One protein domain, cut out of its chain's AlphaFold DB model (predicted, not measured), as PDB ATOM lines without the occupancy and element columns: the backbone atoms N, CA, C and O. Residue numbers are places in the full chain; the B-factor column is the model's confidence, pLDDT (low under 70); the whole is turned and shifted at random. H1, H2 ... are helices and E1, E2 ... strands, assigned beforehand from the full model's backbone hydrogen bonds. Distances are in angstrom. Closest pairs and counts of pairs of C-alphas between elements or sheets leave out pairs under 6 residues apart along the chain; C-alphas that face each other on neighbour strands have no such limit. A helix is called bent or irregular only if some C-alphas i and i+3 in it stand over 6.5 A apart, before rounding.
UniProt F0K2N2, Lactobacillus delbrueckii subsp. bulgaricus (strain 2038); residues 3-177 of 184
ATOM      1  N   GLU A   3      22.050-143.150 -40.073       86.12
ATOM      2  CA  GLU A   3      22.520-144.458 -40.570       86.12
ATOM      3  C   GLU A   3      22.023-144.771 -41.986       86.12
ATOM      4  O   GLU A   3      22.759-145.333 -42.786       86.12
ATOM      5  N   ALA A   4      20.805-144.336 -42.322       90.31
ATOM      6  CA  ALA A   4      20.198-144.544 -43.636       90.31
ATOM      7  C   ALA A   4      20.494-143.409 -44.640       90.31
ATOM      8  O   ALA A   4      19.945-143.403 -45.737       90.31
ATOM      9  N   GLY A   5      21.311-142.414 -44.270       90.94
ATOM     10  CA  GLY A   5      21.693-141.313 -45.161       90.94
ATOM     11  C   GLY A   5      20.552-140.370 -45.577       90.94
ATOM     12  O   GLY A   5      20.660-139.713 -46.612       90.94
ATOM     13  N   VAL A   6      19.466-140.284 -44.797       92.56
ATOM     14  CA  VAL A   6      18.336-139.380 -45.087       92.56
ATOM     15  C   VAL A   6      18.802-137.924 -45.012       92.56
ATOM     16  O   VAL A   6      19.388-137.518 -44.010       92.56
ATOM     17  N   LYS A   7      18.529-137.144 -46.066       91.50
ATOM     18  CA  LYS A   7      18.924-135.723 -46.179       91.50
ATOM     19  C   LYS A   7      17.769-134.737 -46.004       91.50
ATOM     20  O   LYS A   7      18.012-133.606 -45.590       91.50
ATOM     21  N   HIS A   8      16.546-135.168 -46.316       94.19
ATOM     22  CA  HIS A   8      15.349-134.328 -46.322       94.19
ATOM     23  C   HIS A   8      14.279-134.919 -45.406       94.19
ATOM     24  O   HIS A   8      14.103-136.139 -45.388       94.19
ATOM     25  N   LEU A   9      13.552-134.065 -44.692       95.44
ATOM     26  CA  LEU A   9      12.432-134.457 -43.840       95.44
ATOM     27  C   LEU A   9      11.241-133.518 -44.050       95.44
ATOM     28  O   LEU A   9      11.400-132.303 -44.087       95.44
ATOM     29  N   VAL A  10      10.040-134.079 -44.143       97.62
ATOM     30  CA  VAL A  10       8.799-133.316 -43.980       97.62
ATOM     31  C   VAL A  10       8.156-133.804 -42.693       97.62
ATOM     32  O   VAL A  10       7.776-134.969 -42.602       97.62
ATOM     33  N   ASP A  11       8.115-132.933 -41.694       97.69
ATOM     34  CA  ASP A  11       7.438-133.179 -40.428       97.69
ATOM     35  C   ASP A  11       5.961-132.796 -40.556       97.69
ATOM     36  O   ASP A  11       5.642-131.700 -41.020       97.69
ATOM     37  N   VAL A  12       5.070-133.702 -40.163       97.88
ATOM     38  CA  VAL A  12       3.625-133.462 -40.126       97.88
ATOM     39  C   VAL A  12       3.243-133.299 -38.664       97.88
ATOM     40  O   VAL A  12       3.252-134.258 -37.899       97.88
ATOM     41  N   SER A  13       2.916-132.068 -38.296       97.75
ATOM     42  CA  SER A  13       2.730-131.636 -36.913       97.75
ATOM     43  C   SER A  13       1.324-131.060 -36.710       97.75
ATOM     44  O   SER A  13       0.463-131.129 -37.595       97.75
ATOM     45  N   PHE A  14       1.082-130.484 -35.539       98.19
ATOM     46  CA  PHE A  14      -0.189-129.900 -35.131       98.19
ATOM     47  C   PHE A  14       0.007-128.463 -34.641       98.19
ATOM     48  O   PHE A  14       1.057-128.121 -34.104       98.19
ATOM     49  N   MET A  15      -0.994-127.603 -34.848       97.94
ATOM     50  CA  MET A  15      -0.906-126.169 -34.545       97.94
ATOM     51  C   MET A  15      -0.781-125.852 -33.050       97.94
ATOM     52  O   MET A  15      -0.315-124.772 -32.696       97.94
ATOM     53  N   ALA A  16      -1.221-126.768 -32.181       97.94
ATOM     54  CA  ALA A  16      -1.198-126.591 -30.735       97.94
ATOM     55  C   ALA A  16       0.192-126.920 -30.166       97.94
ATOM     56  O   ALA A  16       0.359-127.906 -29.452       97.94
ATOM     57  N   ASP A  17       1.193-126.109 -30.515       97.56
ATOM     58  CA  ASP A  17       2.595-126.275 -30.109       97.56
ATOM     59  C   ASP A  17       3.210-125.005 -29.491       97.56
ATOM     60  O   ASP A  17       4.425-124.915 -29.293       97.56
ATOM     61  N   GLN A  18       2.385-124.002 -29.173       97.62
ATOM     62  CA  GLN A  18       2.841-122.770 -28.532       97.62
ATOM     63  C   GLN A  18       3.387-123.050 -27.124       97.62
ATOM     64  O   GLN A  18       2.888-123.912 -26.402       97.62
ATOM     65  N   ALA A  19       4.382-122.272 -26.688       96.12
ATOM     66  CA  ALA A  19       5.069-122.485 -25.408       96.12
ATOM     67  C   ALA A  19       4.151-122.407 -24.171       96.12
ATOM     68  O   ALA A  19       4.465-122.978 -23.131       96.12
ATOM     69  N   ASN A  20       3.029-121.692 -24.276       97.44
ATOM     70  CA  ASN A  20       2.014-121.544 -23.234       97.44
ATOM     71  C   ASN A  20       0.765-122.414 -23.471       97.44
ATOM     72  O   ASN A  20      -0.251-122.199 -22.809       97.44
ATOM     73  N   ASN A  21       0.805-123.350 -24.424       98.19
ATOM     74  CA  ASN A  21      -0.350-124.166 -24.773       98.19
ATOM     75  C   ASN A  21      -0.584-125.266 -23.715       98.19
ATOM     76  O   ASN A  21       0.331-126.040 -23.434       98.19
ATOM     77  N   PRO A  22      -1.786-125.351 -23.108       98.06
ATOM     78  CA  PRO A  22      -2.082-126.319 -22.053       98.06
ATOM     79  C   PRO A  22      -2.381-127.731 -22.575       98.06
ATOM     80  O   PRO A  22      -2.620-128.624 -21.761       98.06
ATOM     81  N   PHE A  23      -2.431-127.934 -23.893       98.38
ATOM     82  CA  PHE A  23      -2.666-129.240 -24.488       98.38
ATOM     83  C   PHE A  23      -1.564-130.215 -24.066       98.38
ATOM     84  O   PHE A  23      -0.378-129.922 -24.219       98.38
ATOM     85  N   GLN A  24      -1.946-131.394 -23.570       97.50
ATOM     86  CA  GLN A  24      -0.997-132.388 -23.059       97.50
ATOM     87  C   GLN A  24       0.095-132.761 -24.078       97.50
ATOM     88  O   GLN A  24       1.241-132.995 -23.692       97.50
ATOM     89  N   MET A  25      -0.223-132.749 -25.380       97.38
ATOM     90  CA  MET A  25       0.737-133.046 -26.448       97.38
ATOM     91  C   MET A  25       1.451-131.827 -27.039       97.38
ATOM     92  O   MET A  25       2.278-131.993 -27.935       97.38
ATOM     93  N   ALA A  26       1.244-130.615 -26.517       97.94
ATOM     94  CA  ALA A  26       1.917-129.421 -27.033       97.94
ATOM     95  C   ALA A  26       3.447-129.547 -26.997       97.94
ATOM     96  O   ALA A  26       4.127-129.265 -27.984       97.94
ATOM     97  N   GLY A  27       3.996-130.063 -25.891       97.69
ATOM     98  CA  GLY A  27       5.433-130.313 -25.766       97.69
ATOM     99  C   GLY A  27       5.958-131.347 -26.768       97.69
ATOM    100  O   GLY A  27       7.080-131.208 -27.253       97.69
ATOM    101  N   TYR A  28       5.146-132.349 -27.120       96.62
ATOM    102  CA  TYR A  28       5.491-133.342 -28.139       96.62
ATOM    103  C   TYR A  28       5.612-132.690 -29.523       96.62
ATOM    104  O   TYR A  28       6.645-132.841 -30.180       96.62
ATOM    105  N   TYR A  29       4.615-131.897 -29.929       97.75
ATOM    106  CA  TYR A  29       4.619-131.203 -31.221       97.75
ATOM    107  C   TYR A  29       5.698-130.114 -31.315       97.75
ATOM    108  O   TYR A  29       6.302-129.946 -32.373       97.75
ATOM    109  N   ALA A  30       6.005-129.427 -30.211       96.75
ATOM    110  CA  ALA A  30       7.038-128.391 -30.169       96.75
ATOM    111  C   ALA A  30       8.472-128.955 -30.215       96.75
ATOM    112  O   ALA A  30       9.412-128.271 -30.632       96.75
ATOM    113  N   TYR A  31       8.667-130.206 -29.783       96.75
ATOM    114  CA  TYR A  31       9.999-130.778 -29.610       96.75
ATOM    115  C   TYR A  31      10.745-130.979 -30.933       96.75
ATOM    116  O   TYR A  31      11.913-130.598 -31.055       96.75
ATOM    117  N   LEU A  32      10.096-131.590 -31.929       95.94
ATOM    118  CA  LEU A  32      10.759-131.946 -33.184       95.94
ATOM    119  C   LEU A  32      11.208-130.713 -33.994       95.94
ATOM    120  O   LEU A  32      12.383-130.690 -34.373       95.94
ATOM    121  N   PRO A  33      10.391-129.658 -34.194       94.06
ATOM    122  CA  PRO A  33      10.832-128.438 -34.872       94.06
ATOM    123  C   PRO A  33      12.090-127.814 -34.251       94.06
ATOM    124  O   PRO A  33      13.029-127.462 -34.967       94.06
ATOM    125  N   ALA A  34      12.168-127.756 -32.916       93.31
ATOM    126  CA  ALA A  34      13.346-127.248 -32.212       93.31
ATOM    127  C   ALA A  34      14.595-128.118 -32.456       93.31
ATOM    128  O   ALA A  34      15.707-127.611 -32.630       93.31
ATOM    129  N   ARG A  35      14.430-129.446 -32.517       94.75
ATOM    130  CA  ARG A  35      15.524-130.372 -32.853       94.75
ATOM    131  C   ARG A  35      15.956-130.262 -34.311       94.75
ATOM    132  O   ARG A  35      17.154-130.330 -34.581       94.75
ATOM    133  N   LEU A  36      15.028-130.053 -35.240       93.94
ATOM    134  CA  LEU A  36      15.344-129.888 -36.660       93.94
ATOM    135  C   LEU A  36      16.141-128.615 -36.931       93.94
ATOM    136  O   LEU A  36      17.104-128.675 -37.696       93.94
ATOM    137  N   ALA A  37      15.830-127.520 -36.233       91.62
ATOM    138  CA  ALA A  37      16.546-126.247 -36.348       91.62
ATOM    139  C   ALA A  37      18.045-126.341 -35.992       91.62
ATOM    140  O   ALA A  37      18.849-125.548 -36.473       91.62
ATOM    141  N   SER A  38      18.435-127.323 -35.171       91.50
ATOM    142  CA  SER A  38      19.840-127.595 -34.814       91.50
ATOM    143  C   SER A  38      20.472-128.730 -35.632       91.50
ATOM    144  O   SER A  38      21.634-129.088 -35.423       91.50
ATOM    145  N   SER A  39      19.720-129.320 -36.563       91.69
ATOM    146  CA  SER A  39      20.166-130.438 -37.390       91.69
ATOM    147  C   SER A  39      20.824-129.961 -38.692       91.69
ATOM    148  O   SER A  39      20.743-128.799 -39.071       91.69
ATOM    149  N   LYS A  40      21.474-130.886 -39.410       90.94
ATOM    150  CA  LYS A  40      21.973-130.650 -40.781       90.94
ATOM    151  C   LYS A  40      20.980-131.103 -41.861       90.94
ATOM    152  O   LYS A  40      21.365-131.209 -43.021       90.94
ATOM    153  N   LEU A  41      19.755-131.463 -41.475       93.81
ATOM    154  CA  LEU A  41      18.732-131.903 -42.417       93.81
ATOM    155  C   LEU A  41      18.125-130.691 -43.117       93.81
ATOM    156  O   LEU A  41      17.870-129.664 -42.493       93.81
ATOM    157  N   SER A  42      17.831-130.848 -44.400       95.50
ATOM    158  CA  SER A  42      16.846-130.012 -45.074       95.50
ATOM    159  C   SER A  42      15.462-130.434 -44.586       95.50
ATOM    160  O   SER A  42      15.160-131.629 -44.566       95.50
ATOM    161  N   TYR A  43      14.630-129.493 -44.144       96.50
ATOM    162  CA  TYR A  43      13.311-129.842 -43.624       96.50
ATOM    163  C   TYR A  43      12.226-128.797 -43.887       96.50
ATOM    164  O   TYR A  43      12.506-127.611 -44.074       96.50
ATOM    165  N   ALA A  44      10.978-129.259 -43.832       98.19
ATOM    166  CA  ALA A  44       9.811-128.427 -43.566       98.19
ATOM    167  C   ALA A  44       8.975-129.028 -42.436       98.19
ATOM    168  O   ALA A  44       8.920-130.248 -42.283       98.19
ATOM    169  N   VAL A  45       8.309-128.157 -41.684       98.44
ATOM    170  CA  VAL A  45       7.290-128.510 -40.694       98.44
ATOM    171  C   VAL A  45       5.939-128.073 -41.239       98.44
ATOM    172  O   VAL A  45       5.740-126.901 -41.551       98.44
ATOM    173  N   VAL A  46       5.011-129.010 -41.361       98.69
ATOM    174  CA  VAL A  46       3.647-128.777 -41.833       98.69
ATOM    175  C   VAL A  46       2.705-128.994 -40.657       98.69
ATOM    176  O   VAL A  46       2.386-130.127 -40.307       98.69
ATOM    177  N   LYS A  47       2.288-127.904 -40.013       98.62
ATOM    178  CA  LYS A  47       1.358-127.930 -38.883       98.62
ATOM    179  C   LYS A  47      -0.067-127.988 -39.409       98.62
ATOM    180  O   LYS A  47      -0.483-127.104 -40.149       98.62
ATOM    181  N   ASN A  48      -0.830-128.996 -39.017       98.56
ATOM    182  CA  ASN A  48      -2.262-129.033 -39.282       98.56
ATOM    183  C   ASN A  48      -3.021-128.253 -38.212       98.56
ATOM    184  O   ASN A  48      -2.676-128.317 -37.032       98.56
ATOM    185  N   SER A  49      -4.075-127.557 -38.623       98.31
ATOM    186  CA  SER A  49      -5.155-127.176 -37.711       98.31
ATOM    187  C   SER A  49      -6.050-128.381 -37.383       98.31
ATOM    188  O   SER A  49      -5.698-129.520 -37.708       98.31
ATOM    189  N   LEU A  50      -7.174-128.181 -36.688       97.44
ATOM    190  CA  LEU A  50      -8.068-129.289 -36.334       97.44
ATOM    191  C   LEU A  50      -8.609-129.971 -37.588       97.44
ATOM    192  O   LEU A  50      -9.019-129.317 -38.543       97.44
ATOM    193  N   TYR A  51      -8.669-131.299 -37.590       96.88
ATOM    194  CA  TYR A  51      -9.328-131.974 -38.701       96.88
ATOM    195  C   TYR A  51     -10.836-131.712 -38.664       96.88
ATOM    196  O   TYR A  51     -11.465-131.873 -37.621       96.88
ATOM    197  N   ALA A  52     -11.415-131.334 -39.804       93.88
ATOM    198  CA  ALA A  52     -12.863-131.165 -39.947       93.88
ATOM    199  C   ALA A  52     -13.592-132.516 -40.057       93.88
ATOM    200  O   ALA A  52     -14.742-132.646 -39.651       93.88
ATOM    201  N   ASP A  53     -12.922-133.539 -40.592       93.69
ATOM    202  CA  ASP A  53     -13.505-134.849 -40.897       93.69
ATOM    203  C   ASP A  53     -14.157-135.550 -39.686       93.69
ATOM    204  O   ASP A  53     -15.240-136.110 -39.859       93.69
ATOM    205  N   PRO A  54     -13.576-135.534 -38.462       91.56
ATOM    206  CA  PRO A  54     -14.220-136.116 -37.287       91.56
ATOM    207  C   PRO A  54     -15.593-135.520 -36.973       91.56
ATOM    208  O   PRO A  54     -16.446-136.253 -36.482       91.56
ATOM    209  N   LEU A  55     -15.846-134.243 -37.295       90.50
ATOM    210  CA  LEU A  55     -17.148-133.616 -37.042       90.50
ATOM    211  C   LEU A  55     -18.279-134.402 -37.709       90.50
ATOM    212  O   LEU A  55     -19.325-134.588 -37.102       90.50
ATOM    213  N   VAL A  56     -18.038-134.935 -38.914       89.94
ATOM    214  CA  VAL A  56     -19.011-135.756 -39.650       89.94
ATOM    215  C   VAL A  56     -19.337-137.042 -38.892       89.94
ATOM    216  O   VAL A  56     -20.504-137.406 -38.782       89.94
ATOM    217  N   SER A  57     -18.326-137.711 -38.336       90.06
ATOM    218  CA  SER A  57     -18.519-138.933 -37.548       90.06
ATOM    219  C   SER A  57     -19.258-138.679 -36.232       90.06
ATOM    220  O   SER A  57     -19.993-139.554 -35.783       90.06
ATOM    221  N   TYR A  58     -19.097-137.492 -35.635       90.31
ATOM    222  CA  TYR A  58     -19.783-137.098 -34.399       90.31
ATOM    223  C   TYR A  58     -21.197-136.543 -34.627       90.31
ATOM    224  O   TYR A  58     -21.967-136.455 -33.671       90.31
ATOM    225  N   LEU A  59     -21.590-136.214 -35.867       93.50
ATOM    226  CA  LEU A  59     -22.922-135.663 -36.162       93.50
ATOM    227  C   LEU A  59     -24.081-136.468 -35.550       93.50
ATOM    228  O   LEU A  59     -24.949-135.831 -34.959       93.50
ATOM    229  N   PRO A  60     -24.133-137.817 -35.616       95.44
ATOM    230  CA  PRO A  60     -25.230-138.570 -35.007       95.44
ATOM    231  C   PRO A  60     -25.378-138.319 -33.500       95.44
ATOM    232  O   PRO A  60     -26.496-138.171 -33.008       95.44
ATOM    233  N   GLU A  61     -24.263-138.223 -32.771       94.50
ATOM    234  CA  GLU A  61     -24.264-137.915 -31.339       94.50
ATOM    235  C   GLU A  61     -24.748-136.480 -31.085       94.50
ATOM    236  O   GLU A  61     -25.601-136.245 -30.229       94.50
ATOM    237  N   LEU A  62     -24.237-135.519 -31.861       95.06
ATOM    238  CA  LEU A  62     -24.588-134.103 -31.732       95.06
ATOM    239  C   LEU A  62     -26.060-133.838 -32.066       95.06
ATOM    240  O   LEU A  62     -26.689-133.015 -31.403       95.06
ATOM    241  N   ILE A  63     -26.616-134.554 -33.046       96.50
ATOM    242  CA  ILE A  63     -28.042-134.526 -33.394       96.50
ATOM    243  C   ILE A  63     -28.869-135.092 -32.240       96.50
ATOM    244  O   ILE A  63     -29.801-134.437 -31.783       96.50
ATOM    245  N   ALA A  64     -28.504-136.269 -31.717       97.00
ATOM    246  CA  ALA A  64     -29.220-136.888 -30.601       97.00
ATOM    247  C   ALA A  64     -29.204-136.010 -29.335       97.00
ATOM    248  O   ALA A  64     -30.192-135.942 -28.605       97.00
ATOM    249  N   ARG A  65     -28.090-135.312 -29.090       95.50
ATOM    250  CA  ARG A  65     -27.918-134.368 -27.976       95.50
ATOM    251  C   ARG A  65     -28.556-132.997 -28.241       95.50
ATOM    252  O   ARG A  65     -28.826-132.244 -27.304       95.50
ATOM    253  N   GLY A  66     -28.733-132.636 -29.508       97.31
ATOM    254  CA  GLY A  66     -29.189-131.325 -29.966       97.31
ATOM    255  C   GLY A  66     -28.203-130.178 -29.728       97.31
ATOM    256  O   GLY A  66     -28.577-129.027 -29.933       97.31
ATOM    257  N   ASN A  67     -26.972-130.440 -29.272       96.94
ATOM    258  CA  ASN A  67     -25.986-129.408 -28.927       96.94
ATOM    259  C   ASN A  67     -24.546-129.891 -29.121       96.94
ATOM    260  O   ASN A  67     -24.219-131.032 -28.801       96.94
ATOM    261  N   VAL A  68     -23.667-128.976 -29.528       96.69
ATOM    262  CA  VAL A  68     -22.215-129.109 -29.344       96.69
ATOM    263  C   VAL A  68     -21.855-128.718 -27.914       96.69
ATOM    264  O   VAL A  68     -22.376-127.728 -27.400       96.69
ATOM    265  N   ILE A  69     -20.957-129.479 -27.283       96.62
ATOM    266  CA  ILE A  69     -20.608-129.325 -25.859       96.62
ATOM    267  C   ILE A  69     -19.152-128.909 -25.608       96.62
ATOM    268  O   ILE A  69     -18.704-128.918 -24.465       96.62
ATOM    269  N   TYR A  70     -18.398-128.560 -26.653       96.62
ATOM    270  CA  TYR A  70     -16.975-128.240 -26.524       96.62
ATOM    271  C   TYR A  70     -16.746-127.058 -25.568       96.62
ATOM    272  O   TYR A  70     -17.339-125.999 -25.771       96.62
ATOM    273  N   PRO A  71     -15.891-127.199 -24.540       97.38
ATOM    274  CA  PRO A  71     -15.714-126.202 -23.484       97.38
ATOM    275  C   PRO A  71     -14.794-125.046 -23.925       97.38
ATOM    276  O   PRO A  71     -13.756-124.809 -23.312       97.38
ATOM    277  N   VAL A  72     -15.151-124.343 -25.007       97.31
ATOM    278  CA  VAL A  72     -14.287-123.332 -25.661       97.31
ATOM    279  C   VAL A  72     -14.807-121.895 -25.582       97.31
ATOM    280  O   VAL A  72     -14.159-120.976 -26.072       97.31
ATOM    281  N   GLY A  73     -15.965-121.676 -24.956       94.88
ATOM    282  CA  GLY A  73     -16.576-120.347 -24.880       94.88
ATOM    283  C   GLY A  73     -16.924-119.803 -26.267       94.88
ATOM    284  O   GLY A  73     -17.535-120.507 -27.068       94.88
ATOM    285  N   ASP A  74     -16.551-118.558 -26.537       94.69
ATOM    286  CA  ASP A  74     -16.761-117.857 -27.810       94.69
ATOM    287  C   ASP A  74     -15.547-117.914 -28.752       94.69
ATOM    288  O   ASP A  74     -15.577-117.324 -29.833       94.69
ATOM    289  N   GLN A  75     -14.488-118.626 -28.359       98.00
ATOM    290  CA  GLN A  75     -13.256-118.683 -29.130       98.00
ATOM    291  C   GLN A  75     -13.459-119.407 -30.459       98.00
ATOM    292  O   GLN A  75     -14.177-120.408 -30.563       98.00
ATOM    293  N   ALA A  76     -12.796-118.885 -31.488       97.81
ATOM    294  CA  ALA A  76     -12.777-119.500 -32.799       97.81
ATOM    295  C   ALA A  76     -11.759-120.643 -32.857       97.81
ATOM    296  O   ALA A  76     -10.745-120.652 -32.157       97.81
ATOM    297  N   MET A  77     -12.025-121.602 -33.735       97.88
ATOM    298  CA  MET A  77     -11.126-122.704 -34.035       97.88
ATOM    299  C   MET A  77     -10.912-122.812 -35.540       97.88
ATOM    300  O   MET A  77     -11.850-122.684 -36.333       97.88
ATOM    301  N   SER A  78      -9.670-123.065 -35.928       98.06
ATOM    302  CA  SER A  78      -9.298-123.322 -37.313       98.06
ATOM    303  C   SER A  78      -9.361-124.802 -37.633       98.06
ATOM    304  O   SER A  78      -8.981-125.646 -36.819       98.06
ATOM    305  N   PHE A  79      -9.791-125.099 -38.856       97.44
ATOM    306  CA  PHE A  79      -9.949-126.463 -39.337       97.44
ATOM    307  C   PHE A  79      -9.249-126.686 -40.671       97.44
ATOM    308  O   PHE A  79      -9.043-125.747 -41.432       97.44
ATOM    309  N   ILE A  80      -8.945-127.939 -40.992       97.44
ATOM    310  CA  ILE A  80      -8.467-128.407 -42.294       97.44
ATOM    311  C   ILE A  80      -9.067-129.790 -42.570       97.44
ATOM    312  O   ILE A  80      -9.260-130.578 -41.647       97.44
ATOM    313  N   SER A  81      -9.387-130.124 -43.822       96.00
ATOM    314  CA  SER A  81      -9.765-131.509 -44.137       96.00
ATOM    315  C   SER A  81      -8.515-132.385 -44.241       96.00
ATOM    316  O   SER A  81      -7.464-131.933 -44.702       96.00
ATOM    317  N   ARG A  82      -8.602-133.667 -43.874       96.31
ATOM    318  CA  ARG A  82      -7.490-134.618 -44.065       96.31
ATOM    319  C   ARG A  82      -7.075-134.722 -45.529       96.31
ATOM    320  O   ARG A  82      -5.898-134.910 -45.820       96.31
ATOM    321  N   LYS A  83      -8.033-134.580 -46.448       96.12
ATOM    322  CA  LYS A  83      -7.781-134.584 -47.889       96.12
ATOM    323  C   LYS A  83      -6.913-133.395 -48.317       96.12
ATOM    324  O   LYS A  83      -5.908-133.605 -48.989       96.12
ATOM    325  N   ASP A  84      -7.277-132.182 -47.909       96.62
ATOM    326  CA  ASP A  84      -6.534-130.963 -48.258       96.62
ATOM    327  C   ASP A  84      -5.161-130.945 -47.562       96.62
ATOM    328  O   ASP A  84      -4.144-130.601 -48.162       96.62
ATOM    329  N   SER A  85      -5.104-131.414 -46.312       97.75
ATOM    330  CA  SER A  85      -3.847-131.649 -45.598       97.75
ATOM    331  C   SER A  85      -2.914-132.582 -46.380       97.75
ATOM    332  O   SER A  85      -1.766-132.228 -46.657       97.75
ATOM    333  N   ALA A  86      -3.416-133.744 -46.810       97.81
ATOM    334  CA  ALA A  86      -2.638-134.715 -47.573       97.81
ATOM    335  C   ALA A  86      -2.140-134.144 -48.911       97.81
ATOM    336  O   ALA A  86      -0.994-134.383 -49.290       97.81
ATOM    337  N   GLU A  87      -2.967-133.361 -49.608       97.75
ATOM    338  CA  GLU A  87      -2.583-132.686 -50.848       97.75
ATOM    339  C   GLU A  87      -1.428-131.697 -50.639       97.75
ATOM    340  O   GLU A  87      -0.434-131.723 -51.378       97.75
ATOM    341  N   ALA A  88      -1.516-130.848 -49.614       98.12
ATOM    342  CA  ALA A  88      -0.454-129.905 -49.291       98.12
ATOM    343  C   ALA A  88       0.838-130.634 -48.883       98.12
ATOM    344  O   ALA A  88       1.914-130.326 -49.404       98.12
ATOM    345  N   ILE A  89       0.744-131.657 -48.026       98.31
ATOM    346  CA  ILE A  89       1.895-132.469 -47.603       98.31
ATOM    347  C   ILE A  89       2.564-133.138 -48.812       98.31
ATOM    348  O   ILE A  89       3.790-133.095 -48.929       98.31
ATOM    349  N   ALA A  90       1.787-133.699 -49.744       98.19
ATOM    350  CA  ALA A  90       2.322-134.318 -50.954       98.19
ATOM    351  C   ALA A  90       3.096-133.305 -51.815       98.19
ATOM    352  O   ALA A  90       4.206-133.594 -52.268       98.19
ATOM    353  N   ASN A  91       2.563-132.090 -51.984       98.19
ATOM    354  CA  ASN A  91       3.241-131.011 -52.705       98.19
ATOM    355  C   ASN A  91       4.555-130.594 -52.023       98.19
ATOM    356  O   ASN A  91       5.585-130.486 -52.696       98.19
ATOM    357  N   VAL A  92       4.554-130.426 -50.696       98.25
ATOM    358  CA  VAL A  92       5.766-130.128 -49.911       98.25
ATOM    359  C   VAL A  92       6.803-131.249 -50.069       98.25
ATOM    360  O   VAL A  92       7.985-130.973 -50.289       98.25
ATOM    361  N   ALA A  93       6.369-132.511 -50.044       96.94
ATOM    362  CA  ALA A  93       7.232-133.685 -50.162       96.94
ATOM    363  C   ALA A  93       7.894-133.842 -51.540       96.94
ATOM    364  O   ALA A  93       9.025-134.323 -51.610       96.94
ATOM    365  N   VAL A  94       7.252-133.406 -52.632       96.44
ATOM    366  CA  VAL A  94       7.797-133.579 -53.995       96.44
ATOM    367  C   VAL A  94       8.475-132.331 -54.565       96.44
ATOM    368  O   VAL A  94       9.324-132.462 -55.439       96.44
ATOM    369  N   ARG A  95       8.231-131.128 -54.021       96.56
ATOM    370  CA  ARG A  95       8.817-129.855 -54.503       96.56
ATOM    371  C   ARG A  95       9.933-129.298 -53.590       96.56
ATOM    372  O   ARG A  95       9.621-128.733 -52.545       96.56
ATOM    373  N   PRO A  96      11.229-129.425 -53.948       95.31
ATOM    374  CA  PRO A  96      12.358-129.089 -53.059       95.31
ATOM    375  C   PRO A  96      12.308-127.672 -52.467       95.31
ATOM    376  O   PRO A  96      12.539-127.467 -51.275       95.31
ATOM    377  N   TYR A  97      11.899-126.687 -53.273       95.56
ATOM    378  CA  TYR A  97      11.798-125.291 -52.844       95.56
ATOM    379  C   TYR A  97      10.783-125.056 -51.710       95.56
ATOM    380  O   TYR A  97      10.841-124.002 -51.082       95.56
ATOM    381  N   LEU A  98       9.892-126.017 -51.426       96.69
ATOM    382  CA  LEU A  98       8.950-125.967 -50.308       96.69
ATOM    383  C   LEU A  98       9.492-126.588 -49.011       96.69
ATOM    384  O   LEU A  98       8.911-126.320 -47.963       96.69
ATOM    385  N   ARG A  99      10.573-127.384 -49.043       94.25
ATOM    386  CA  ARG A  99      11.028-128.174 -47.878       94.25
ATOM    387  C   ARG A  99      12.520-128.141 -47.561       94.25
ATOM    388  O   ARG A  99      12.953-128.838 -46.653       94.25
ATOM    389  N   ASP A 100      13.324-127.390 -48.309       92.44
ATOM    390  CA  ASP A 100      14.782-127.470 -48.156       92.44
ATOM    391  C   ASP A 100      15.409-126.362 -47.302       92.44
ATOM    392  O   ASP A 100      16.623-126.372 -47.098       92.44
ATOM    393  N   LYS A 101      14.607-125.421 -46.784       93.19
ATOM    394  CA  LYS A 101      15.084-124.208 -46.096       93.19
ATOM    395  C   LYS A 101      14.519-124.024 -44.682       93.19
ATOM    396  O   LYS A 101      14.584-122.917 -44.155       93.19
ATOM    397  N   GLY A 102      13.973-125.072 -44.064       95.12
ATOM    398  CA  GLY A 102      13.433-124.999 -42.703       95.12
ATOM    399  C   GLY A 102      12.073-124.305 -42.623       95.12
ATOM    400  O   GLY A 102      11.759-123.696 -41.604       95.12
ATOM    401  N   GLN A 103      11.284-124.341 -43.703       97.00
ATOM    402  CA  GLN A 103       9.973-123.700 -43.746       97.00
ATOM    403  C   GLN A 103       9.021-124.292 -42.704       97.00
ATOM    404  O   GLN A 103       9.013-125.497 -42.459       97.00
ATOM    405  N   ILE A 104       8.176-123.434 -42.145       97.62
ATOM    406  CA  ILE A 104       7.081-123.821 -41.262       97.62
ATOM    407  C   ILE A 104       5.794-123.342 -41.927       97.62
ATOM    408  O   ILE A 104       5.700-122.170 -42.291       97.62
ATOM    409  N   TYR A 105       4.846-124.254 -42.104       98.50
ATOM    410  CA  TYR A 105       3.526-123.992 -42.669       98.50
ATOM    411  C   TYR A 105       2.448-124.305 -41.636       98.50
ATOM    412  O   TYR A 105       2.616-125.231 -40.839       98.50
ATOM    413  N   LEU A 106       1.334-123.583 -41.685       98.62
ATOM    414  CA  LEU A 106       0.126-123.860 -40.914       98.62
ATOM    415  C   LEU A 106      -1.051-124.076 -41.870       98.62
ATOM    416  O   LEU A 106      -1.553-123.135 -42.468       98.62
ATOM    417  N   LEU A 107      -1.504-125.319 -42.010       98.44
ATOM    418  CA  LEU A 107      -2.607-125.691 -42.889       98.44
ATOM    419  C   LEU A 107      -3.958-125.468 -42.205       98.44
ATOM    420  O   LEU A 107      -4.314-126.158 -41.244       98.44
ATOM    421  N   THR A 108      -4.718-124.517 -42.735       97.69
ATOM    422  CA  THR A 108      -6.049-124.101 -42.269       97.69
ATOM    423  C   THR A 108      -6.945-123.876 -43.474       97.69
ATOM    424  O   THR A 108      -6.439-123.532 -44.534       97.69
ATOM    425  N   GLN A 109      -8.259-123.988 -43.316       94.50
ATOM    426  CA  GLN A 109      -9.243-123.416 -44.233       94.50
ATOM    427  C   GLN A 109      -9.106-121.883 -44.292       94.50
ATOM    428  O   GLN A 109      -8.370-121.280 -43.512       94.50
ATOM    429  N   GLU A 110      -9.840-121.240 -45.205       93.56
ATOM    430  CA  GLU A 110      -9.786-119.779 -45.424       93.56
ATOM    431  C   GLU A 110     -10.284-118.955 -44.233       93.56
ATOM    432  O   GLU A 110     -10.038-117.754 -44.161       93.56
ATOM    433  N   LYS A 111     -11.023-119.587 -43.319       94.81
ATOM    434  CA  LYS A 111     -11.542-118.960 -42.110       94.81
ATOM    435  C   LYS A 111     -11.630-119.963 -40.970       94.81
ATOM    436  O   LYS A 111     -11.741-121.171 -41.194       94.81
ATOM    437  N   ASN A 112     -11.600-119.428 -39.761       96.94
ATOM    438  CA  ASN A 112     -11.927-120.137 -38.537       96.94
ATOM    439  C   ASN A 112     -13.432-120.008 -38.238       96.94
ATOM    440  O   ASN A 112     -14.153-119.264 -38.909       96.94
ATOM    441  N   TYR A 113     -13.906-120.776 -37.259       96.81
ATOM    442  CA  TYR A 113     -15.298-120.757 -36.817       96.81
ATOM    443  C   TYR A 113     -15.359-120.832 -35.301       96.81
ATOM    444  O   TYR A 113     -14.698-121.682 -34.701       96.81
ATOM    445  N   ASN A 114     -16.190-120.002 -34.676       97.12
ATOM    446  CA  ASN A 114     -16.634-120.304 -33.317       97.12
ATOM    447  C   ASN A 114     -17.690-121.428 -33.343       97.12
ATOM    448  O   ASN A 114     -18.227-121.793 -34.395       97.12
ATOM    449  N   ILE A 115     -18.007-121.996 -32.177       96.44
ATOM    450  CA  ILE A 115     -18.918-123.148 -32.117       96.44
ATOM    451  C   ILE A 115     -20.354-122.783 -32.500       96.44
ATOM    452  O   ILE A 115     -21.053-123.616 -33.062       96.44
ATOM    453  N   VAL A 116     -20.795-121.541 -32.283       96.81
ATOM    454  CA  VAL A 116     -22.134-121.099 -32.705       96.81
ATOM    455  C   VAL A 116     -22.254-121.126 -34.230       96.81
ATOM    456  O   VAL A 116     -23.238-121.631 -34.774       96.81
ATOM    457  N   GLU A 117     -21.240-120.624 -34.934       97.00
ATOM    458  CA  GLU A 117     -21.170-120.670 -36.394       97.00
ATOM    459  C   GLU A 117     -21.081-122.106 -36.904       97.00
ATOM    460  O   GLU A 117     -21.780-122.462 -37.855       97.00
ATOM    461  N   LEU A 118     -20.262-122.936 -36.253       95.19
ATOM    462  CA  LEU A 118     -20.110-124.342 -36.606       95.19
ATOM    463  C   LEU A 118     -21.425-125.113 -36.429       95.19
ATOM    464  O   LEU A 118     -21.831-125.841 -37.331       95.19
ATOM    465  N   SER A 119     -22.127-124.911 -35.312       95.50
ATOM    466  CA  SER A 119     -23.443-125.498 -35.045       95.50
ATOM    467  C   SER A 119     -24.472-125.088 -36.095       95.50
ATOM    468  O   SER A 119     -25.212-125.940 -36.586       95.50
ATOM    469  N   ARG A 120     -24.472-123.817 -36.526       96.56
ATOM    470  CA  ARG A 120     -25.343-123.353 -37.617       96.56
ATOM    471  C   ARG A 120     -25.044-124.076 -38.930       96.56
ATOM    472  O   ARG A 120     -25.976-124.531 -39.584       96.56
ATOM    473  N   ILE A 121     -23.769-124.213 -39.295       94.75
ATOM    474  CA  ILE A 121     -23.361-124.944 -40.506       94.75
ATOM    475  C   ILE A 121     -23.807-126.405 -40.423       94.75
ATOM    476  O   ILE A 121     -24.357-126.933 -41.385       94.75
ATOM    477  N   MET A 122     -23.617-127.054 -39.272       95.00
ATOM    478  CA  MET A 122     -24.061-128.434 -39.079       95.00
ATOM    479  C   MET A 122     -25.579-128.560 -39.222       95.00
ATOM    480  O   MET A 122     -26.026-129.456 -39.929       95.00
ATOM    481  N   THR A 123     -26.364-127.641 -38.654       96.69
ATOM    482  CA  THR A 123     -27.823-127.613 -38.842       96.69
ATOM    483  C   THR A 123     -28.238-127.406 -40.291       96.69
ATOM    484  O   THR A 123     -29.147-128.081 -40.763       96.69
ATOM    485  N   GLU A 124     -27.583-126.503 -41.019       96.94
ATOM    486  CA  GLU A 124     -27.875-126.273 -42.439       96.94
ATOM    487  C   GLU A 124     -27.592-127.519 -43.291       96.94
ATOM    488  O   GLU A 124     -28.351-127.821 -44.210       96.94
ATOM    489  N   VAL A 125     -26.525-128.259 -42.974       94.50
ATOM    490  CA  VAL A 125     -26.121-129.462 -43.716       94.50
ATOM    491  C   VAL A 125     -27.000-130.670 -43.388       94.50
ATOM    492  O   VAL A 125     -27.302-131.456 -44.284       94.50
ATOM    493  N   THR A 126     -27.396-130.850 -42.126       95.38
ATOM    494  CA  THR A 126     -28.147-132.040 -41.687       95.38
ATOM    495  C   THR A 126     -29.659-131.860 -41.734       95.38
ATOM    496  O   THR A 126     -30.378-132.852 -41.800       95.38
ATOM    497  N   GLY A 127     -30.152-130.619 -41.681       97.25
ATOM    498  CA  GLY A 127     -31.567-130.312 -41.457       97.25
ATOM    499  C   GLY A 127     -32.013-130.459 -39.996       97.25
ATOM    500  O   GLY A 127     -33.167-130.169 -39.684       97.25
ATOM    501  N   GLU A 128     -31.116-130.862 -39.093       97.62
ATOM    502  CA  GLU A 128     -31.400-131.108 -37.678       97.62
ATOM    503  C   GLU A 128     -30.918-129.943 -36.811       97.62
ATOM    504  O   GLU A 128     -29.829-129.393 -37.003       97.62
ATOM    505  N   LYS A 129     -31.714-129.554 -35.810       97.00
ATOM    506  CA  LYS A 129     -31.353-128.439 -34.925       97.00
ATOM    507  C   LYS A 129     -30.229-128.852 -33.970       97.00
ATOM    508  O   LYS A 129     -30.441-129.661 -33.074       97.00
ATOM    509  N   ILE A 130     -29.067-128.224 -34.122       97.62
ATOM    510  CA  ILE A 130     -27.875-128.427 -33.303       97.62
ATOM    511  C   ILE A 130     -27.481-127.058 -32.744       97.62
ATOM    512  O   ILE A 130     -27.193-126.123 -33.485       97.62
ATOM    513  N   GLY A 131     -27.534-126.916 -31.424       97.62
ATOM    514  CA  GLY A 131     -27.148-125.714 -30.697       97.62
ATOM    515  C   GLY A 131     -25.700-125.744 -30.218       97.62
ATOM    516  O   GLY A 131     -24.888-126.577 -30.630       97.62
ATOM    517  N   TYR A 132     -25.384-124.829 -29.310       97.75
ATOM    518  CA  TYR A 132     -24.131-124.814 -28.570       97.75
ATOM    519  C   TYR A 132     -24.441-124.649 -27.083       97.75
ATOM    520  O   TYR A 132     -24.999-123.634 -26.675       97.75
ATOM    521  N   GLN A 133     -24.094-125.664 -26.296       97.44
ATOM    522  CA  GLN A 133     -24.279-125.695 -24.852       97.44
ATOM    523  C   GLN A 133     -23.002-126.286 -24.239       97.44
ATOM    524  O   GLN A 133     -22.950-127.491 -23.989       97.44
ATOM    525  N   PRO A 134     -21.941-125.477 -24.065       97.50
ATOM    526  CA  PRO A 134     -20.669-125.976 -23.562       97.50
ATOM    527  C   PRO A 134     -20.837-126.552 -22.156       97.50
ATOM    528  O   PRO A 134     -21.531-125.973 -21.317       97.50
ATOM    529  N   VAL A 135     -20.173-127.677 -21.903       97.69
ATOM    530  CA  VAL A 135     -20.019-128.226 -20.551       97.69
ATOM    531  C   VAL A 135     -18.722-127.714 -19.919       97.69
ATOM    532  O   VAL A 135     -17.956-126.986 -20.550       97.69
ATOM    533  N   SER A 136     -18.456-128.069 -18.663       97.75
ATOM    534  CA  SER A 136     -17.138-127.809 -18.068       97.75
ATOM    535  C   SER A 136     -16.056-128.713 -18.682       97.75
ATOM    536  O   SER A 136     -16.357-129.773 -19.224       97.75
ATOM    537  N   LEU A 137     -14.777-128.334 -18.568       96.44
ATOM    538  CA  LEU A 137     -13.657-129.192 -18.992       96.44
ATOM    539  C   LEU A 137     -13.665-130.554 -18.283       96.44
ATOM    540  O   LEU A 137     -13.410-131.575 -18.914       96.44
ATOM    541  N   GLU A 138     -13.978-130.561 -16.985       96.88
ATOM    542  CA  GLU A 138     -14.077-131.779 -16.178       96.88
ATOM    543  C   GLU A 138     -15.228-132.666 -16.659       96.88
ATOM    544  O   GLU A 138     -15.054-133.866 -16.859       96.88
ATOM    545  N   GLU A 139     -16.396-132.078 -16.906       97.44
ATOM    546  CA  GLU A 139     -17.550-132.803 -17.429       97.44
ATOM    547  C   GLU A 139     -17.290-133.345 -18.839       97.44
ATOM    548  O   GLU A 139     -17.600-134.504 -19.102       97.44
ATOM    549  N   PHE A 140     -16.652-132.563 -19.716       96.75
ATOM    550  CA  PHE A 140     -16.235-133.025 -21.040       96.75
ATOM    551  C   PHE A 140     -15.314-134.248 -20.931       96.75
ATOM    552  O   PHE A 140     -15.578-135.277 -21.553       96.75
ATOM    553  N   ALA A 141     -14.275-134.167 -20.095       96.38
ATOM    554  CA  ALA A 141     -13.367-135.284 -19.861       96.38
ATOM    555  C   ALA A 141     -14.111-136.512 -19.318       96.38
ATOM    556  O   ALA A 141     -13.876-137.630 -19.767       96.38
ATOM    557  N   ASN A 142     -15.053-136.312 -18.392       96.31
ATOM    558  CA  ASN A 142     -15.861-137.387 -17.822       96.31
ATOM    559  C   ASN A 142     -16.749-138.081 -18.865       96.31
ATOM    560  O   ASN A 142     -16.845-139.307 -18.835       96.31
ATOM    561  N   ILE A 143     -17.365-137.326 -19.781       93.62
ATOM    562  CA  ILE A 143     -18.221-137.860 -20.852       93.62
ATOM    563  C   ILE A 143     -17.421-138.781 -21.780       93.62
ATOM    564  O   ILE A 143     -17.869-139.889 -22.066       93.62
ATOM    565  N   TYR A 144     -16.229-138.355 -22.205       91.50
ATOM    566  CA  TYR A 144     -15.434-139.081 -23.202       91.50
ATOM    567  C   TYR A 144     -14.413-140.060 -22.606       91.50
ATOM    568  O   TYR A 144     -13.750-140.785 -23.344       91.50
ATOM    569  N   ARG A 145     -14.308-140.173 -21.275       92.56
ATOM    570  CA  ARG A 145     -13.356-141.095 -20.624       92.56
ATOM    571  C   ARG A 145     -13.585-142.564 -20.982       92.56
ATOM    572  O   ARG A 145     -12.643-143.345 -20.999       92.56
ATOM    573  N   ALA A 146     -14.821-142.970 -21.261       88.25
ATOM    574  CA  ALA A 146     -15.101-144.348 -21.669       88.25
ATOM    575  C   ALA A 146     -14.524-144.691 -23.060       88.25
ATOM    576  O   ALA A 146     -14.329-145.866 -23.362       88.25
ATOM    577  N   GLU A 147     -14.232-143.683 -23.886       83.88
ATOM    578  CA  GLU A 147     -13.666-143.835 -25.233       83.88
ATOM    579  C   GLU A 147     -12.128-143.868 -25.233       83.88
ATOM    580  O   GLU A 147     -11.515-144.107 -26.273       83.88
ATOM    581  N   GLY A 148     -11.492-143.664 -24.072       85.44
ATOM    582  CA  GLY A 148     -10.040-143.664 -23.918       85.44
ATOM    583  C   GLY A 148      -9.574-142.624 -22.904       85.44
ATOM    584  O   GLY A 148      -9.962-142.655 -21.738       85.44
ATOM    585  N   ASP A 149      -8.714-141.709 -23.341       84.69
ATOM    586  CA  ASP A 149      -8.272-140.588 -22.518       84.69
ATOM    587  C   ASP A 149      -9.210-139.394 -22.731       84.69
ATOM    588  O   ASP A 149      -9.218-138.786 -23.797       84.69
ATOM    589  N   GLY A 150     -10.028-139.072 -21.726       90.81
ATOM    590  CA  GLY A 150     -10.883-137.882 -21.750       90.81
ATOM    591  C   GLY A 150     -10.133-136.587 -21.407       90.81
ATOM    592  O   GLY A 150     -10.564-135.500 -21.799       90.81
ATOM    593  N   ASP A 151      -9.004-136.684 -20.704       94.94
ATOM    594  CA  ASP A 151      -8.248-135.536 -20.205       94.94
ATOM    595  C   ASP A 151      -7.377-134.920 -21.315       94.94
ATOM    596  O   ASP A 151      -7.228-133.694 -21.377       94.94
ATOM    597  N   GLU A 152      -6.839-135.740 -22.226       95.12
ATOM    598  CA  GLU A 152      -6.116-135.268 -23.415       95.12
ATOM    599  C   GLU A 152      -6.983-134.322 -24.285       95.12
ATOM    600  O   GLU A 152      -6.610-133.148 -24.429       95.12
ATOM    601  N   PRO A 153      -8.146-134.729 -24.835       94.25
ATOM    602  CA  PRO A 153      -8.981-133.856 -25.656       94.25
ATOM    603  C   PRO A 153      -9.578-132.691 -24.855       94.25
ATOM    604  O   PRO A 153      -9.700-131.591 -25.395       94.25
ATOM    605  N   ALA A 154      -9.877-132.864 -23.561       97.31
ATOM    606  CA  ALA A 154     -10.265-131.740 -22.705       97.31
ATOM    607  C   ALA A 154      -9.152-130.681 -22.636       97.31
ATOM    608  O   ALA A 154      -9.419-129.487 -22.780       97.31
ATOM    609  N   SER A 155      -7.887-131.087 -22.494       97.94
ATOM    610  CA  SER A 155      -6.754-130.152 -22.504       97.94
ATOM    611  C   SER A 155      -6.569-129.443 -23.853       97.94
ATOM    612  O   SER A 155      -6.187-128.271 -23.879       97.94
ATOM    613  N   MET A 156      -6.908-130.102 -24.968       97.81
ATOM    614  CA  MET A 156      -6.943-129.476 -26.292       97.81
ATOM    615  C   MET A 156      -8.030-128.395 -26.360       97.81
ATOM    616  O   MET A 156      -7.753-127.269 -26.769       97.81
ATOM    617  N   TYR A 157      -9.246-128.676 -25.881       97.88
ATOM    618  CA  TYR A 157     -10.298-127.657 -25.824       97.88
ATOM    619  C   TYR A 157      -9.984-126.535 -24.833       97.88
ATOM    620  O   TYR A 157     -10.347-125.391 -25.086       97.88
ATOM    621  N   LYS A 158      -9.228-126.800 -23.762       98.44
ATOM    622  CA  LYS A 158      -8.684-125.734 -22.909       98.44
ATOM    623  C   LYS A 158      -7.755-124.802 -23.695       98.44
ATOM    624  O   LYS A 158      -7.801-123.594 -23.486       98.44
ATOM    625  N   ALA A 159      -6.933-125.335 -24.601       98.44
ATOM    626  CA  ALA A 159      -6.091-124.519 -25.473       98.44
ATOM    627  C   ALA A 159      -6.925-123.667 -26.440       98.44
ATOM    628  O   ALA A 159      -6.653-122.476 -26.601       98.44
ATOM    629  N   ALA A 160      -7.972-124.247 -27.030       98.06
ATOM    630  CA  ALA A 160      -8.922-123.509 -27.859       98.06
ATOM    631  C   ALA A 160      -9.646-122.407 -27.067       98.06
ATOM    632  O   ALA A 160      -9.716-121.277 -27.537       98.06
ATOM    633  N   ALA A 161     -10.083-122.683 -25.833       98.19
ATOM    634  CA  ALA A 161     -10.699-121.703 -24.932       98.19
ATOM    635  C   ALA A 161      -9.766-120.532 -24.565       98.19
ATOM    636  O   ALA A 161     -10.229-119.470 -24.159       98.19
ATOM    637  N   MET A 162      -8.449-120.720 -24.697       98.19
ATOM    638  CA  MET A 162      -7.436-119.673 -24.525       98.19
ATOM    639  C   MET A 162      -7.134-118.905 -25.826       98.19
ATOM    640  O   MET A 162      -6.216-118.086 -25.834       98.19
ATOM    641  N   GLY A 163      -7.844-119.189 -26.923       97.88
ATOM    642  CA  GLY A 163      -7.614-118.571 -28.232       97.88
ATOM    643  C   GLY A 163      -6.349-119.069 -28.937       97.88
ATOM    644  O   GLY A 163      -5.844-118.417 -29.837       97.88
ATOM    645  N   LEU A 164      -5.789-120.218 -28.539       98.38
ATOM    646  CA  LEU A 164      -4.526-120.725 -29.103       98.38
ATOM    647  C   LEU A 164      -4.717-121.589 -30.360       98.38
ATOM    648  O   LEU A 164      -3.758-122.185 -30.857       98.38
ATOM    649  N   MET A 165      -5.948-121.704 -30.858       97.88
ATOM    650  CA  MET A 165      -6.315-122.600 -31.959       97.88
ATOM    651  C   MET A 165      -7.079-121.896 -33.090       97.88
ATOM    652  O   MET A 165      -7.723-122.561 -33.897       97.88
ATOM    653  N   ASP A 166      -6.994-120.568 -33.175       97.94
ATOM    654  CA  ASP A 166      -7.767-119.729 -34.101       97.94
ATOM    655  C   ASP A 166      -6.981-119.261 -35.344       97.94
ATOM    656  O   ASP A 166      -7.553-118.623 -36.225       97.94
ATOM    657  N   GLY A 167      -5.680-119.557 -35.429       97.62
ATOM    658  CA  GLY A 167      -4.810-119.040 -36.489       97.62
ATOM    659  C   GLY A 167      -5.258-119.465 -37.889       97.62
ATOM    660  O   GLY A 167      -5.569-120.633 -38.106       97.62
ATOM    661  N   VAL A 168      -5.257-118.533 -38.845       97.69
ATOM    662  CA  VAL A 168      -5.636-118.742 -40.254       97.69
ATOM    663  C   VAL A 168      -4.485-118.303 -41.154       97.69
ATOM    664  O   VAL A 168      -3.893-117.248 -40.923       97.69
ATOM    665  N   THR A 169      -4.166-119.089 -42.183       98.00
ATOM    666  CA  THR A 169      -3.149-118.739 -43.185       98.00
ATOM    667  C   THR A 169      -3.609-119.063 -44.606       98.00
ATOM    668  O   THR A 169      -4.595-119.768 -44.822       98.00
ATOM    669  N   ASP A 170      -2.854-118.577 -45.590       97.00
ATOM    670  CA  ASP A 170      -2.982-118.930 -47.002       97.00
ATOM    671  C   ASP A 170      -1.993-120.032 -47.438       97.00
ATOM    672  O   ASP A 170      -1.816-120.273 -48.635       97.00
ATOM    673  N   ASP A 171      -1.356-120.735 -46.490       98.06
ATOM    674  CA  ASP A 171      -0.279-121.688 -46.781       98.06
ATOM    675  C   ASP A 171      -0.730-122.846 -47.663       98.06
ATOM    676  O   ASP A 171       0.031-123.280 -48.529       98.06
ATOM    677  N   PHE A 172      -1.967-123.319 -47.489       97.69
ATOM    678  CA  PHE A 172      -2.545-124.316 -48.385       97.69
ATOM    679  C   PHE A 172      -2.493-123.822 -49.835       97.69
ATOM    680  O   PHE A 172      -1.847-124.449 -50.672       97.69
ATOM    681  N   THR A 173      -3.071-122.650 -50.106       96.25
ATOM    682  CA  THR A 173      -3.097-122.036 -51.439       96.25
ATOM    683  C   THR A 173      -1.687-121.776 -51.966       96.25
ATOM    684  O   THR A 173      -1.406-122.030 -53.138       96.25
ATOM    685  N   ARG A 174      -0.766-121.323 -51.108       96.12
ATOM    686  CA  ARG A 174       0.642-121.084 -51.458       96.12
ATOM    687  C   ARG A 174       1.378-122.367 -51.860       96.12
ATOM    688  O   ARG A 174       2.253-122.326 -52.726       96.12
ATOM    689  N   ILE A 175       1.041-123.496 -51.241       97.31
ATOM    690  CA  ILE A 175       1.635-124.810 -51.513       97.31
ATOM    691  C   ILE A 175       1.027-125.451 -52.769       97.31
ATOM    692  O   ILE A 175       1.767-125.947 -53.627       97.31
ATOM    693  N   THR A 176      -0.304-125.471 -52.872       96.25
ATOM    694  CA  THR A 176      -1.046-126.232 -53.892       96.25
ATOM    695  C   THR A 176      -1.285-125.432 -55.170       96.25
ATOM    696  O   THR A 176      -1.282-125.998 -56.262       96.25
ATOM    697  N   GLY A 177      -1.402-124.107 -55.059       93.62
ATOM    698  CA  GLY A 177      -1.720-123.196 -56.158       93.62
ATOM    699  C   GLY A 177      -3.219-122.982 -56.387       93.62
ATOM    700  O   GLY A 177      -3.584-122.348 -57.376       93.62
TER     701      GLY A 177
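This is residues 3 to 177 of the 184 residues of a protein of Lactobacillus delbrueckii subsp. bulgaricus (strain 2038) (UniProt F0K2N2). A small parallel sheet of three strands, E1, E2 and E3, has H1 over one face and H3 on the opposite face, with H7 beside H3; this layered part makes one end of the domain. The other end is looser, with H2, H4 and the helical hairpin H5 and H6, and with residues 66 to 81, a long stretch with no named element, leading from H2 back to H3. The printed part has 175 residues, with seven named helices and three named strands in the order E1 H1 E2 H2 H3 E3 H4 H5 H6 H7, and its class is mostly helix. It is compact, with a radius of gyration of the C-alphas of 17.7 A, yet elongated in outline, spanning 53 by 33 by 26 A.

E1 is residues 8 to 14, 19.7 A long, with C-alpha 8 at (15.349, -134.328, -46.322). H1 is residues 26 to 37, 17.6 A, and E2 is residues 42 to 48, 20.0 A. H2 is residues 53 to 65, 19.4 A, and irregular: C-alphas 57 and 60 are 7.2 A apart. H3 is residues 82 to 94, 18.3 A, and E3 is residues 103 to 107, 12.8 A. H4 is residues 115 to 126, 16.0 A. H5 is residues 137 to 147, 15.9 A, and irregular: C-alphas 143 and 146 are 7.2 A apart. H6 is residues 151 to 161, 14.8 A. H7 is residues 171 to 176, 8.5 A, with C-alpha 176 at (-1.046, -126.232, -53.892).

The sheet runs E1, E2, E3. E1 and E2 are parallel at 19 degrees, with N 11 and O 44 at 2.9 A, and E2 and E3 are parallel at 18 degrees, with N 47 and O 105 at 2.8 A, both within hydrogen-bond range. Two strand-helix-strand units, parallel neighbour strands with helices between, are E1, H1, E2, with a right-handed crossover, and E2, H2 H3, E3, with a left-handed one. Helices on both faces of the sheet give three layers. H1 has a height over the sheet of 9.3 A, and H3, on the opposite face, 9.1 A; both run along the strands. H7 is on the sheet too; its closest C-alphas to E3 are those of Phe 172 and Leu 107, 5.7 A. H7 touches H3 at a steep tilt of 68 degrees, only just short of about perpendicular; the closest C-alphas are those of Thr 176 and Ala 88, 5.9 A. H2 and H4 are close but not clearly touching, Leu 59 and Met 122 having the closest C-alphas at 7.9 A. H5 and H6 touch as a hairpin, opposite ways at a steep tilt of 39 degrees, the C-alphas of Ala 141 and Asp 151 being closest at 5.1 A. H2 and H6 are apart. In H3, H4, H6 and H7 every O i to N i+4 pair is within hydrogen-bond range; in H1 it is 5 of 8, in H2 6 of 9, in H5 5 of 7.

The two C-alphas farthest apart, those of Glu 3 and Lys 129, are 56.5 A apart. The printed part has no cut. The links E1 to H1 and H2 to H3 are long. No printed residue is under 70 in pLDDT.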